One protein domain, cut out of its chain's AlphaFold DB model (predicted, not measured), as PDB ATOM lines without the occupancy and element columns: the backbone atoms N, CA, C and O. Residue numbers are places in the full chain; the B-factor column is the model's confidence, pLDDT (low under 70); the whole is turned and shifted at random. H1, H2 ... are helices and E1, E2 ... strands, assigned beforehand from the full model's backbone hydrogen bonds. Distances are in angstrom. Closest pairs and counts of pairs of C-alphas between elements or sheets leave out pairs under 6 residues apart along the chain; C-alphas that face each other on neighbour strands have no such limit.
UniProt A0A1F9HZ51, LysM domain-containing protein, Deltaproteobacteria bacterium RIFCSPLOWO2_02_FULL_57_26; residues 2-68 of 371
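AT A GLANCE: This is residues 2 to 68 of the 371 residues of the protein "LysM domain-containing protein" of Deltaproteobacteria bacterium RIFCSPLOWO2_02_FULL_57_26 (UniProt A0A1F9HZ51). A small sheet of three antiparallel strands has the longer helix, H2, packed slantwise over one face, while the shorter H1 sits at one end of the long axis and only grazes the sheet. Along the 67 printed residues come H1, E1, E2, H2 and E3, two named helices and three named strands; the sheet's order is E2 E1 E3. The class is mixed, helices and strands. The whole is compact, with a radius of gyration of the C-alphas of 11.5 A, and flat, spanning 33 by 26 by 14 A.

HOW THE PARTS SIT: Start at H1, residues 2 to 9, which only grazes the sheet with residues 3 to 7; its closest C-alphas to E3, residues 63 to 66, are Val 7 and Arg 66, 7.9 A apart. Next, E1, residues 15 to 19, and E2, residues 27 to 32, form a hairpin, antiparallel at 162 degrees; look at N 18 and O 29, 2.8 A apart, within hydrogen-bond range. On the other side of E1, E3 is antiparallel at 155 degrees, with N 17 and O 65 within hydrogen-bond range at 2.8 A. H2, residues 39 to 52, is on the sheet at a height of 9.8 A, over all three strands, slantwise at 46 degrees to E1 on the local plane, in two layers, a helix on one face of a sheet. Its closest C-alphas to E3 are Arg 46 and Ala 64, 6.9 A apart. E2, H2 and E3 form a split strand-helix-strand unit, two strands running the same way with E1 between them; its crossover is right-handed. H1 and H2 are apart. In H1 and H2 every O i to N i+4 pair is within hydrogen-bond range.

IN THESE COORDINATES: Find C-alpha 2 at (34.252, -35.632, -2.845), where H1 begins its 10.6 A. E1 measures 12.6 A and E2 14.5 A. H2 runs 20.1 A from C-alpha 39 at (49.339, -34.056, -24.025). E3, 10.0 A, ends at C-alpha 66, (40.627, -31.976, -16.512).

THE WHOLE: The C-alphas farthest apart, Thr 9 and Gln 57, are 33.0 A apart. The printed part has no cut; the link from H1 to E1 is tight, and the others are short. No printed residue has a pLDDT under 70.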
ATOM      1  N   GLU A   2      34.326 -37.111  -2.851       96.25
ATOM      2  CA  GLU A   2      34.252 -35.632  -2.845       96.25
ATOM      3  C   GLU A   2      35.039 -34.936  -3.960       96.25
ATOM      4  O   GLU A   2      34.508 -34.052  -4.626       96.25
ATOM      5  N   PHE A   3      36.262 -35.388  -4.248       96.62
ATOM      6  CA  PHE A   3      37.037 -34.867  -5.376       96.62
ATOM      7  C   PHE A   3      36.270 -34.913  -6.707       96.62
ATOM      8  O   PHE A   3      36.207 -33.921  -7.426       96.62
ATOM      9  N   TRP A   4      35.617 -36.037  -7.015       97.69
ATOM     10  CA  TRP A   4      34.862 -36.190  -8.258       97.69
ATOM     11  C   TRP A   4      33.594 -35.344  -8.287       97.69
ATOM     12  O   TRP A   4      33.266 -34.793  -9.332       97.69
ATOM     13  N   LYS A   5      32.930 -35.146  -7.142       97.88
ATOM     14  CA  LYS A   5      31.809 -34.198  -7.037       97.88
ATOM     15  C   LYS A   5      32.254 -32.789  -7.406       97.88
ATOM     16  O   LYS A   5      31.587 -32.125  -8.192       97.88
ATOM     17  N   ILE A   6      33.405 -32.353  -6.894       97.00
ATOM     18  CA  ILE A   6      33.996 -31.053  -7.228       97.00
ATOM     19  C   ILE A   6      34.336 -30.982  -8.727       97.00
ATOM     20  O   ILE A   6      33.961 -30.020  -9.391       97.00
ATOM     21  N   VAL A   7      34.975 -32.014  -9.283       97.75
ATOM     22  CA  VAL A   7      35.313 -32.092 -10.717       97.75
ATOM     23  C   VAL A   7      34.070 -32.029 -11.617       97.75
ATOM     24  O   VAL A   7      34.117 -31.403 -12.674       97.75
ATOM     25  N   PHE A   8      32.953 -32.632 -11.202       98.19
ATOM     26  CA  PHE A   8      31.691 -32.603 -11.945       98.19
ATOM     27  C   PHE A   8      30.928 -31.285 -11.823       98.19
ATOM     28  O   PHE A   8      30.113 -31.007 -12.690       98.19
ATOM     29  N   THR A   9      31.141 -30.489 -10.774       97.75
ATOM     30  CA  THR A   9      30.249 -29.353 -10.452       97.75
ATOM     31  C   THR A   9      30.938 -27.995 -10.458       97.75
ATOM     32  O   THR A   9      30.274 -26.976 -10.652       97.75
ATOM     33  N   ARG A  10      32.261 -27.951 -10.271       96.88
ATOM     34  CA  ARG A  10      33.018 -26.701 -10.129       96.88
ATOM     35  C   ARG A  10      33.946 -26.429 -11.303       96.88
ATOM     36  O   ARG A  10      33.897 -25.317 -11.811       96.88
ATOM     37  N   TYR A  11      34.719 -27.424 -11.739       97.38
ATOM     38  CA  TYR A  11      35.791 -27.203 -12.713       97.38
ATOM     39  C   TYR A  11      35.356 -27.389 -14.169       97.38
ATOM     40  O   TYR A  11      34.861 -28.455 -14.553       97.38
ATOM     41  N   SER A  12      35.607 -26.359 -14.972       96.38
ATOM     42  CA  SER A  12      35.335 -26.262 -16.406       96.38
ATOM     43  C   SER A  12      36.200 -27.215 -17.240       96.38
ATOM     44  O   SER A  12      37.301 -27.597 -16.839       96.38
ATOM     45  N   THR A  13      35.759 -27.572 -18.449       94.69
ATOM     46  CA  THR A  13      36.600 -28.285 -19.432       94.69
ATOM     47  C   THR A  13      37.843 -27.495 -19.854       94.69
ATOM     48  O   THR A  13      38.825 -28.103 -20.311       94.69
ATOM     49  N   SER A  14      37.844 -26.172 -19.654       95.25
ATOM     50  CA  SER A  14      39.013 -25.302 -19.812       95.25
ATOM     51  C   SER A  14      39.966 -25.331 -18.617       95.25
ATOM     52  O   SER A  14      41.078 -24.838 -18.736       95.25
ATOM     53  N   GLU A  15      39.610 -25.953 -17.495       96.94
ATOM     54  CA  GLU A  15      40.458 -25.988 -16.305       96.94
ATOM     55  C   GLU A  15      41.192 -27.328 -16.169       96.94
ATOM     56  O   GLU A  15      40.639 -28.422 -16.346       96.94
ATOM     57  N   LEU A  16      42.474 -27.242 -15.819       96.88
ATOM     58  CA  LEU A  16      43.334 -28.376 -15.523       96.88
ATOM     59  C   LEU A  16      43.787 -28.317 -14.063       96.88
ATOM     60  O   LEU A  16      44.502 -27.402 -13.655       96.88
ATOM     61  N   ILE A  17      43.380 -29.319 -13.294       96.81
ATOM     62  CA  ILE A  17      43.595 -29.429 -11.854       96.81
ATOM     63  C   ILE A  17      44.804 -30.327 -11.612       96.81
ATOM     64  O   ILE A  17      44.786 -31.512 -11.951       96.81
ATOM     65  N   PHE A  18      45.850 -29.775 -11.012       96.06
ATOM     66  CA  PHE A  18      47.003 -30.519 -10.526       96.06
ATOM     67  C   PHE A  18      46.772 -30.856  -9.058       96.06
ATOM     68  O   PHE A  18      46.682 -29.952  -8.232       96.06
ATOM     69  N   HIS A  19      46.660 -32.139  -8.731       94.94
ATOM     70  CA  HIS A  19      46.324 -32.612  -7.387       94.94
ATOM     71  C   HIS A  19      47.201 -33.797  -6.968       94.94
ATOM     72  O   HIS A  19      47.846 -34.428  -7.814       94.94
ATOM     73  N   ASP A  20      47.211 -34.113  -5.673       91.69
ATOM     74  CA  ASP A  20      47.851 -35.327  -5.163       91.69
ATOM     75  C   ASP A  20      46.965 -36.549  -5.477       91.69
ATOM     76  O   ASP A  20      45.773 -36.539  -5.170       91.69
ATOM     77  N   PRO A  21      47.460 -37.604  -6.145       87.81
ATOM     78  CA  PRO A  21      46.638 -38.773  -6.441       87.81
ATOM     79  C   PRO A  21      46.378 -39.672  -5.222       87.81
ATOM     80  O   PRO A  21      45.477 -40.506  -5.306       87.81
ATOM     81  N   LEU A  22      47.135 -39.519  -4.126       84.75
ATOM     82  CA  LEU A  22      46.908 -40.226  -2.858       84.75
ATOM     83  C   LEU A  22      45.957 -39.454  -1.935       84.75
ATOM     84  O   LEU A  22      45.207 -40.069  -1.183       84.75
ATOM     85  N   ASP A  23      45.940 -38.124  -2.049       89.25
ATOM     86  CA  ASP A  23      44.948 -37.245  -1.425       89.25
ATOM     87  C   ASP A  23      44.317 -36.315  -2.478       89.25
ATOM     88  O   ASP A  23      44.752 -35.172  -2.648       89.25
ATOM     89  N   PRO A  24      43.287 -36.778  -3.212       91.19
ATOM     90  CA  PRO A  24      42.719 -36.022  -4.328       91.19
ATOM     91  C   PRO A  24      42.163 -34.640  -3.969       91.19
ATOM     92  O   PRO A  24      42.013 -33.803  -4.855       91.19
ATOM     93  N   LEU A  25      41.859 -34.375  -2.696       94.25
ATOM     94  CA  LEU A  25      41.401 -33.058  -2.248       94.25
ATOM     95  C   LEU A  25      42.547 -32.051  -2.084       94.25
ATOM     96  O   LEU A  25      42.301 -30.844  -2.081       94.25
ATOM     97  N   LYS A  26      43.796 -32.519  -2.013       94.44
ATOM     98  CA  LYS A  26      44.983 -31.670  -2.014       94.44
ATOM     99  C   LYS A  26      45.280 -31.187  -3.433       94.44
ATOM    100  O   LYS A  26      45.994 -31.829  -4.206       94.44
ATOM    101  N   ILE A  27      44.719 -30.031  -3.771       95.56
ATOM    102  CA  ILE A  27      44.931 -29.355  -5.053       95.56
ATOM    103  C   ILE A  27      46.165 -28.459  -4.948       95.56
ATOM    104  O   ILE A  27      46.225 -27.559  -4.116       95.56
ATOM    105  N   TYR A  28      47.143 -28.704  -5.814       94.75
ATOM    106  CA  TYR A  28      48.377 -27.931  -5.908       94.75
ATOM    107  C   TYR A  28      48.213 -26.685  -6.775       94.75
ATOM    108  O   TYR A  28      48.714 -25.619  -6.433       94.75
ATOM    109  N   LYS A  29      47.542 -26.822  -7.925       95.75
ATOM    110  CA  LYS A  29      47.392 -25.738  -8.902       95.75
ATOM    111  C   LYS A  29      46.187 -25.981  -9.799       95.75
ATOM    112  O   LYS A  29      45.890 -27.125 -10.132       95.75
ATOM    113  N   ILE A  30      45.541 -24.909 -10.240       96.88
ATOM    114  CA  ILE A  30      44.528 -24.938 -11.299       96.88
ATOM    115  C   ILE A  30      45.024 -24.019 -12.410       96.88
ATOM    116  O   ILE A  30      45.471 -22.908 -12.134       96.88
ATOM    117  N   LEU A  31      45.000 -24.502 -13.651       96.44
ATOM    118  CA  LEU A  31      45.415 -23.738 -14.825       96.44
ATOM    119  C   LEU A  31      44.302 -23.708 -15.866       96.44
ATOM    120  O   LEU A  31      43.763 -24.756 -16.221       96.44
ATOM    121  N   GLU A  32      44.055 -22.529 -16.427       96.31
ATOM    122  CA  GLU A  32      43.279 -22.392 -17.657       96.31
ATOM    123  C   GLU A  32      44.083 -22.945 -18.838       96.31
ATOM    124  O   GLU A  32      45.235 -22.581 -19.092       96.31
ATOM    125  N   MET A  33      43.475 -23.871 -19.563       93.06
ATOM    126  CA  MET A  33      44.058 -24.569 -20.689       93.06
ATOM    127  C   MET A  33      42.959 -25.095 -21.606       93.06
ATOM    128  O   MET A  33      42.151 -25.939 -21.211       93.06
ATOM    129  N   ARG A  34      43.023 -24.691 -22.879       90.56
ATOM    130  CA  ARG A  34      42.122 -25.161 -23.941       90.56
ATOM    131  C   ARG A  34      41.889 -26.676 -23.886       90.56
ATOM    132  O   ARG A  34      42.814 -27.454 -23.636       90.56
ATOM    133  N   GLU A  35      40.656 -27.090 -24.160       87.88
ATOM    134  CA  GLU A  35      40.239 -28.497 -24.097       87.88
ATOM    135  C   GLU A  35      41.033 -29.395 -25.064       87.88
ATOM    136  O   GLU A  35      41.365 -30.537 -24.740       87.88
ATOM    137  N   ASP A  36      41.414 -28.849 -26.221       87.75
ATOM    138  CA  ASP A  36      42.191 -29.514 -27.269       87.75
ATOM    139  C   ASP A  36      43.712 -29.469 -27.050       87.75
ATOM    140  O   ASP A  36      44.475 -29.924 -27.907       87.75
ATOM    141  N   ALA A  37      44.176 -28.956 -25.904       89.75
ATOM    142  CA  ALA A  37      45.598 -28.834 -25.619       89.75
ATOM    143  C   ALA A  37      46.334 -30.187 -25.740       89.75
ATOM    144  O   ALA A  37      45.892 -31.209 -25.192       89.75
ATOM    145  N   PRO A  38      47.494 -30.221 -26.424       91.81
ATOM    146  CA  PRO A  38      48.225 -31.456 -26.647       91.81
ATOM    147  C   PRO A  38      48.766 -32.019 -25.330       91.81
ATOM    148  O   PRO A  38      49.208 -31.285 -24.447       91.81
ATOM    149  N   ARG A  39      48.827 -33.354 -25.223       90.31
ATOM    150  CA  ARG A  39      49.339 -34.056 -24.025       90.31
ATOM    151  C   ARG A  39      50.739 -33.602 -23.605       90.31
ATOM    152  O   ARG A  39      51.027 -33.565 -22.415       90.31
ATOM    153  N   ARG A  40      51.582 -33.237 -24.575       93.75
ATOM    154  CA  ARG A  40      52.900 -32.633 -24.347       93.75
ATOM    155  C   ARG A  40      52.813 -31.409 -23.431       93.75
ATOM    156  O   ARG A  40      53.560 -31.338 -22.467       93.75
ATOM    157  N   LEU A  41      51.894 -30.485 -23.711       92.81
ATOM    158  CA  LEU A  41      51.770 -29.241 -22.954       92.81
ATOM    159  C   LEU A  41      51.306 -29.517 -21.520       92.81
ATOM    160  O   LEU A  41      51.834 -28.944 -20.575       92.81
ATOM    161  N   ILE A  42      50.368 -30.452 -21.350       92.56
ATOM    162  CA  ILE A  42      49.926 -30.922 -20.028       92.56
ATOM    163  C   ILE A  42      51.112 -31.494 -19.236       92.56
ATOM    164  O   ILE A  42      51.273 -31.188 -18.055       92.56
ATOM    165  N   HIS A  43      51.960 -32.295 -19.887       92.25
ATOM    166  CA  HIS A  43      53.158 -32.875 -19.275       92.25
ATOM    167  C   HIS A  43      54.194 -31.815 -18.886       92.25
ATOM    168  O   HIS A  43      54.745 -31.866 -17.792       92.25
ATOM    169  N   GLU A  44      54.427 -30.827 -19.751       93.44
ATOM    170  CA  GLU A  44      55.310 -29.691 -19.465       93.44
ATOM    171  C   GLU A  44      54.819 -28.887 -18.252       93.44
ATOM    172  O   GLU A  44      55.610 -28.580 -17.362       93.44
ATOM    173  N   GLN A  45      53.517 -28.590 -18.167       94.12
ATOM    174  CA  GLN A  45      52.952 -27.884 -17.011       94.12
ATOM    175  C   GLN A  45      53.032 -28.718 -15.732       94.12
ATOM    176  O   GLN A  45      53.390 -28.193 -14.684       94.12
ATOM    177  N   ARG A  46      52.786 -30.029 -15.814       93.50
ATOM    178  CA  ARG A  46      52.947 -30.933 -14.670       93.50
ATOM    179  C   ARG A  46      54.369 -30.913 -14.116       93.50
ATOM    180  O   ARG A  46      54.534 -30.823 -12.907       93.50
ATOM    181  N   LYS A  47      55.381 -30.950 -14.989       92.38
ATOM    182  CA  LYS A  47      56.789 -30.837 -14.582       92.38
ATOM    183  C   LYS A  47      57.086 -29.515 -13.876       92.38
ATOM    184  O   LYS A  47      57.792 -29.520 -12.880       92.38
ATOM    185  N   LYS A  48      56.519 -28.401 -14.354       93.25
ATOM    186  CA  LYS A  48      56.660 -27.100 -13.678       93.25
ATOM    187  C   LYS A  48      56.064 -27.124 -12.274       93.25
ATOM    188  O   LYS A  48      56.708 -26.662 -11.346       93.25
ATOM    189  N   VAL A  49      54.877 -27.712 -12.110       93.00
ATOM    190  CA  VAL A  49      54.244 -27.860 -10.789       93.00
ATOM    191  C   VAL A  49      55.088 -28.738  -9.860       93.00
ATOM    192  O   VAL A  49      55.234 -28.410  -8.692       93.00
ATOM    193  N   LEU A  50      55.676 -29.828 -10.361       92.50
ATOM    194  CA  LEU A  50      56.576 -30.673  -9.564       92.50
ATOM    195  C   LEU A  50      57.820 -29.914  -9.090       92.50
ATOM    196  O   LEU A  50      58.145 -29.994  -7.907       92.50
ATOM    197  N   ALA A  51      58.445 -29.135  -9.977       91.75
ATOM    198  CA  ALA A  51      59.606 -28.310  -9.647       91.75
ATOM    199  C   ALA A  51      59.269 -27.217  -8.623       91.75
ATOM    200  O   ALA A  51      60.002 -27.024  -7.658       91.75
ATOM    201  N   GLU A  52      58.121 -26.547  -8.781       92.31
ATOM    202  CA  GLU A  52      57.614 -25.557  -7.816       92.31
ATOM    203  C   GLU A  52      57.404 -26.161  -6.413       92.31
ATOM    204  O   GLU A  52      57.551 -25.461  -5.414       92.31
ATOM    205  N   LEU A  53      57.082 -27.455  -6.329       90.00
ATOM    206  CA  LEU A  53      56.862 -28.178  -5.072       90.00
ATOM    207  C   LEU A  53      58.122 -28.871  -4.526       90.00
ATOM    208  O   LEU A  53      58.052 -29.468  -3.452       90.00
ATOM    209  N   GLY A  54      59.247 -28.845  -5.250       89.00
ATOM    210  CA  GLY A  54      60.455 -29.596  -4.894       89.00
ATOM    211  C   GLY A  54      60.277 -31.120  -4.947       89.00
ATOM    212  O   GLY A  54      60.942 -31.850  -4.218       89.00
ATOM    213  N   LEU A  55      59.355 -31.612  -5.783       84.12
ATOM    214  CA  LEU A  55      59.004 -33.033  -5.927       84.12
ATOM    215  C   LEU A  55      59.570 -33.653  -7.214       84.12
ATOM    216  O   LEU A  55      59.047 -34.646  -7.713       84.12
ATOM    217  N   ASP A  56      60.647 -33.089  -7.763       78.25
ATOM    218  CA  ASP A  56      61.206 -33.481  -9.065       78.25
ATOM    219  C   ASP A  56      61.607 -34.961  -9.163       78.25
ATOM    220  O   ASP A  56      61.629 -35.529 -10.256       78.25
ATOM    221  N   GLN A  57      61.914 -35.595  -8.027       76.56
ATOM    222  CA  GLN A  57      62.293 -37.008  -7.968       76.56
ATOM    223  C   GLN A  57      61.101 -37.970  -7.838       76.56
ATOM    224  O   GLN A  57      61.279 -39.170  -8.035       76.56
ATOM    225  N   ASP A  58      59.893 -37.467  -7.562       78.19
ATOM    226  CA  ASP A  58      58.676 -38.274  -7.443       78.19
ATOM    227  C   ASP A  58      57.556 -37.717  -8.333       78.19
ATOM    228  O   ASP A  58      56.586 -37.092  -7.892       78.19
ATOM    229  N   ASP A  59      57.681 -38.000  -9.632       72.75
ATOM    230  CA  ASP A  59      56.708 -37.608 -10.650       72.75
ATOM    231  C   ASP A  59      55.297 -38.157 -10.331       72.75
ATOM    232  O   ASP A  59      54.294 -37.619 -10.795       72.75
ATOM    233  N   THR A  60      55.161 -39.194  -9.498       79.62
ATOM    234  CA  THR A  60      53.857 -39.803  -9.194       79.62
ATOM    235  C   THR A  60      52.981 -38.962  -8.263       79.62
ATOM    236  O   THR A  60      51.773 -39.185  -8.228       79.62
ATOM    237  N   ARG A  61      53.542 -37.958  -7.576       85.06
ATOM    238  CA  ARG A  61      52.845 -37.140  -6.563       85.06
ATOM    239  C   ARG A  61      51.932 -36.058  -7.113       85.06
ATOM    240  O   ARG A  61      51.093 -35.551  -6.376       85.06
ATOM    241  N   VAL A  62      52.071 -35.701  -8.386       92.25
ATOM    242  CA  VAL A  62      51.212 -34.703  -9.031       92.25
ATOM    243  C   VAL A  62      50.501 -35.349 -10.204       92.25
ATOM    244  O   VAL A  62      51.129 -35.862 -11.131       92.25
ATOM    245  N   ARG A  63      49.172 -35.287 -10.210       93.00
ATOM    246  CA  ARG A  63      48.337 -35.731 -11.324       93.00
ATOM    247  C   ARG A  63      47.554 -34.560 -11.894       93.00
ATOM    248  O   ARG A  63      47.011 -33.757 -11.149       93.00
ATOM    249  N   ALA A  64      47.469 -34.505 -13.220       94.62
ATOM    250  CA  ALA A  64      46.588 -33.580 -13.918       94.62
ATOM    251  C   ALA A  64      45.223 -34.237 -14.183       94.62
ATOM    252  O   ALA A  64      45.154 -35.297 -14.815       94.62
ATOM    253  N   GLN A  65      44.151 -33.592 -13.736       95.44
ATOM    254  CA  GLN A  65      42.760 -33.944 -14.006       95.44
ATOM    255  C   GLN A  65      42.098 -32.770 -14.725       95.44
ATOM    256  O   GLN A  65      42.227 -31.632 -14.295       95.44
ATOM    257  N   ARG A  66      41.401 -33.024 -15.833       95.50
ATOM    258  CA  ARG A  66      40.627 -31.976 -16.512       95.50
ATOM    259  C   ARG A  66      39.270 -31.830 -15.831       95.50
ATOM    260  O   ARG A  66      38.671 -32.852 -15.477       95.50
ATOM    261  N   GLY A  67      38.803 -30.597 -15.664       96.31
ATOM    262  CA  GLY A  67      37.423 -30.343 -15.274       96.31
ATOM    263  C   GLY A  67      36.450 -30.872 -16.329       96.31
ATOM    264  O   GLY A  67      36.799 -31.072 -17.494       96.31
ATOM    265  N   VAL A  68      35.238 -31.209 -15.913       97.06
ATOM    266  CA  VAL A  68      34.225 -31.782 -16.816       97.06
ATOM    267  C   VAL A  68      32.831 -31.253 -16.506       97.06
ATOM    268  O   VAL A  68      31.851 -31.889 -16.887       97.06
TER     269      VAL A  68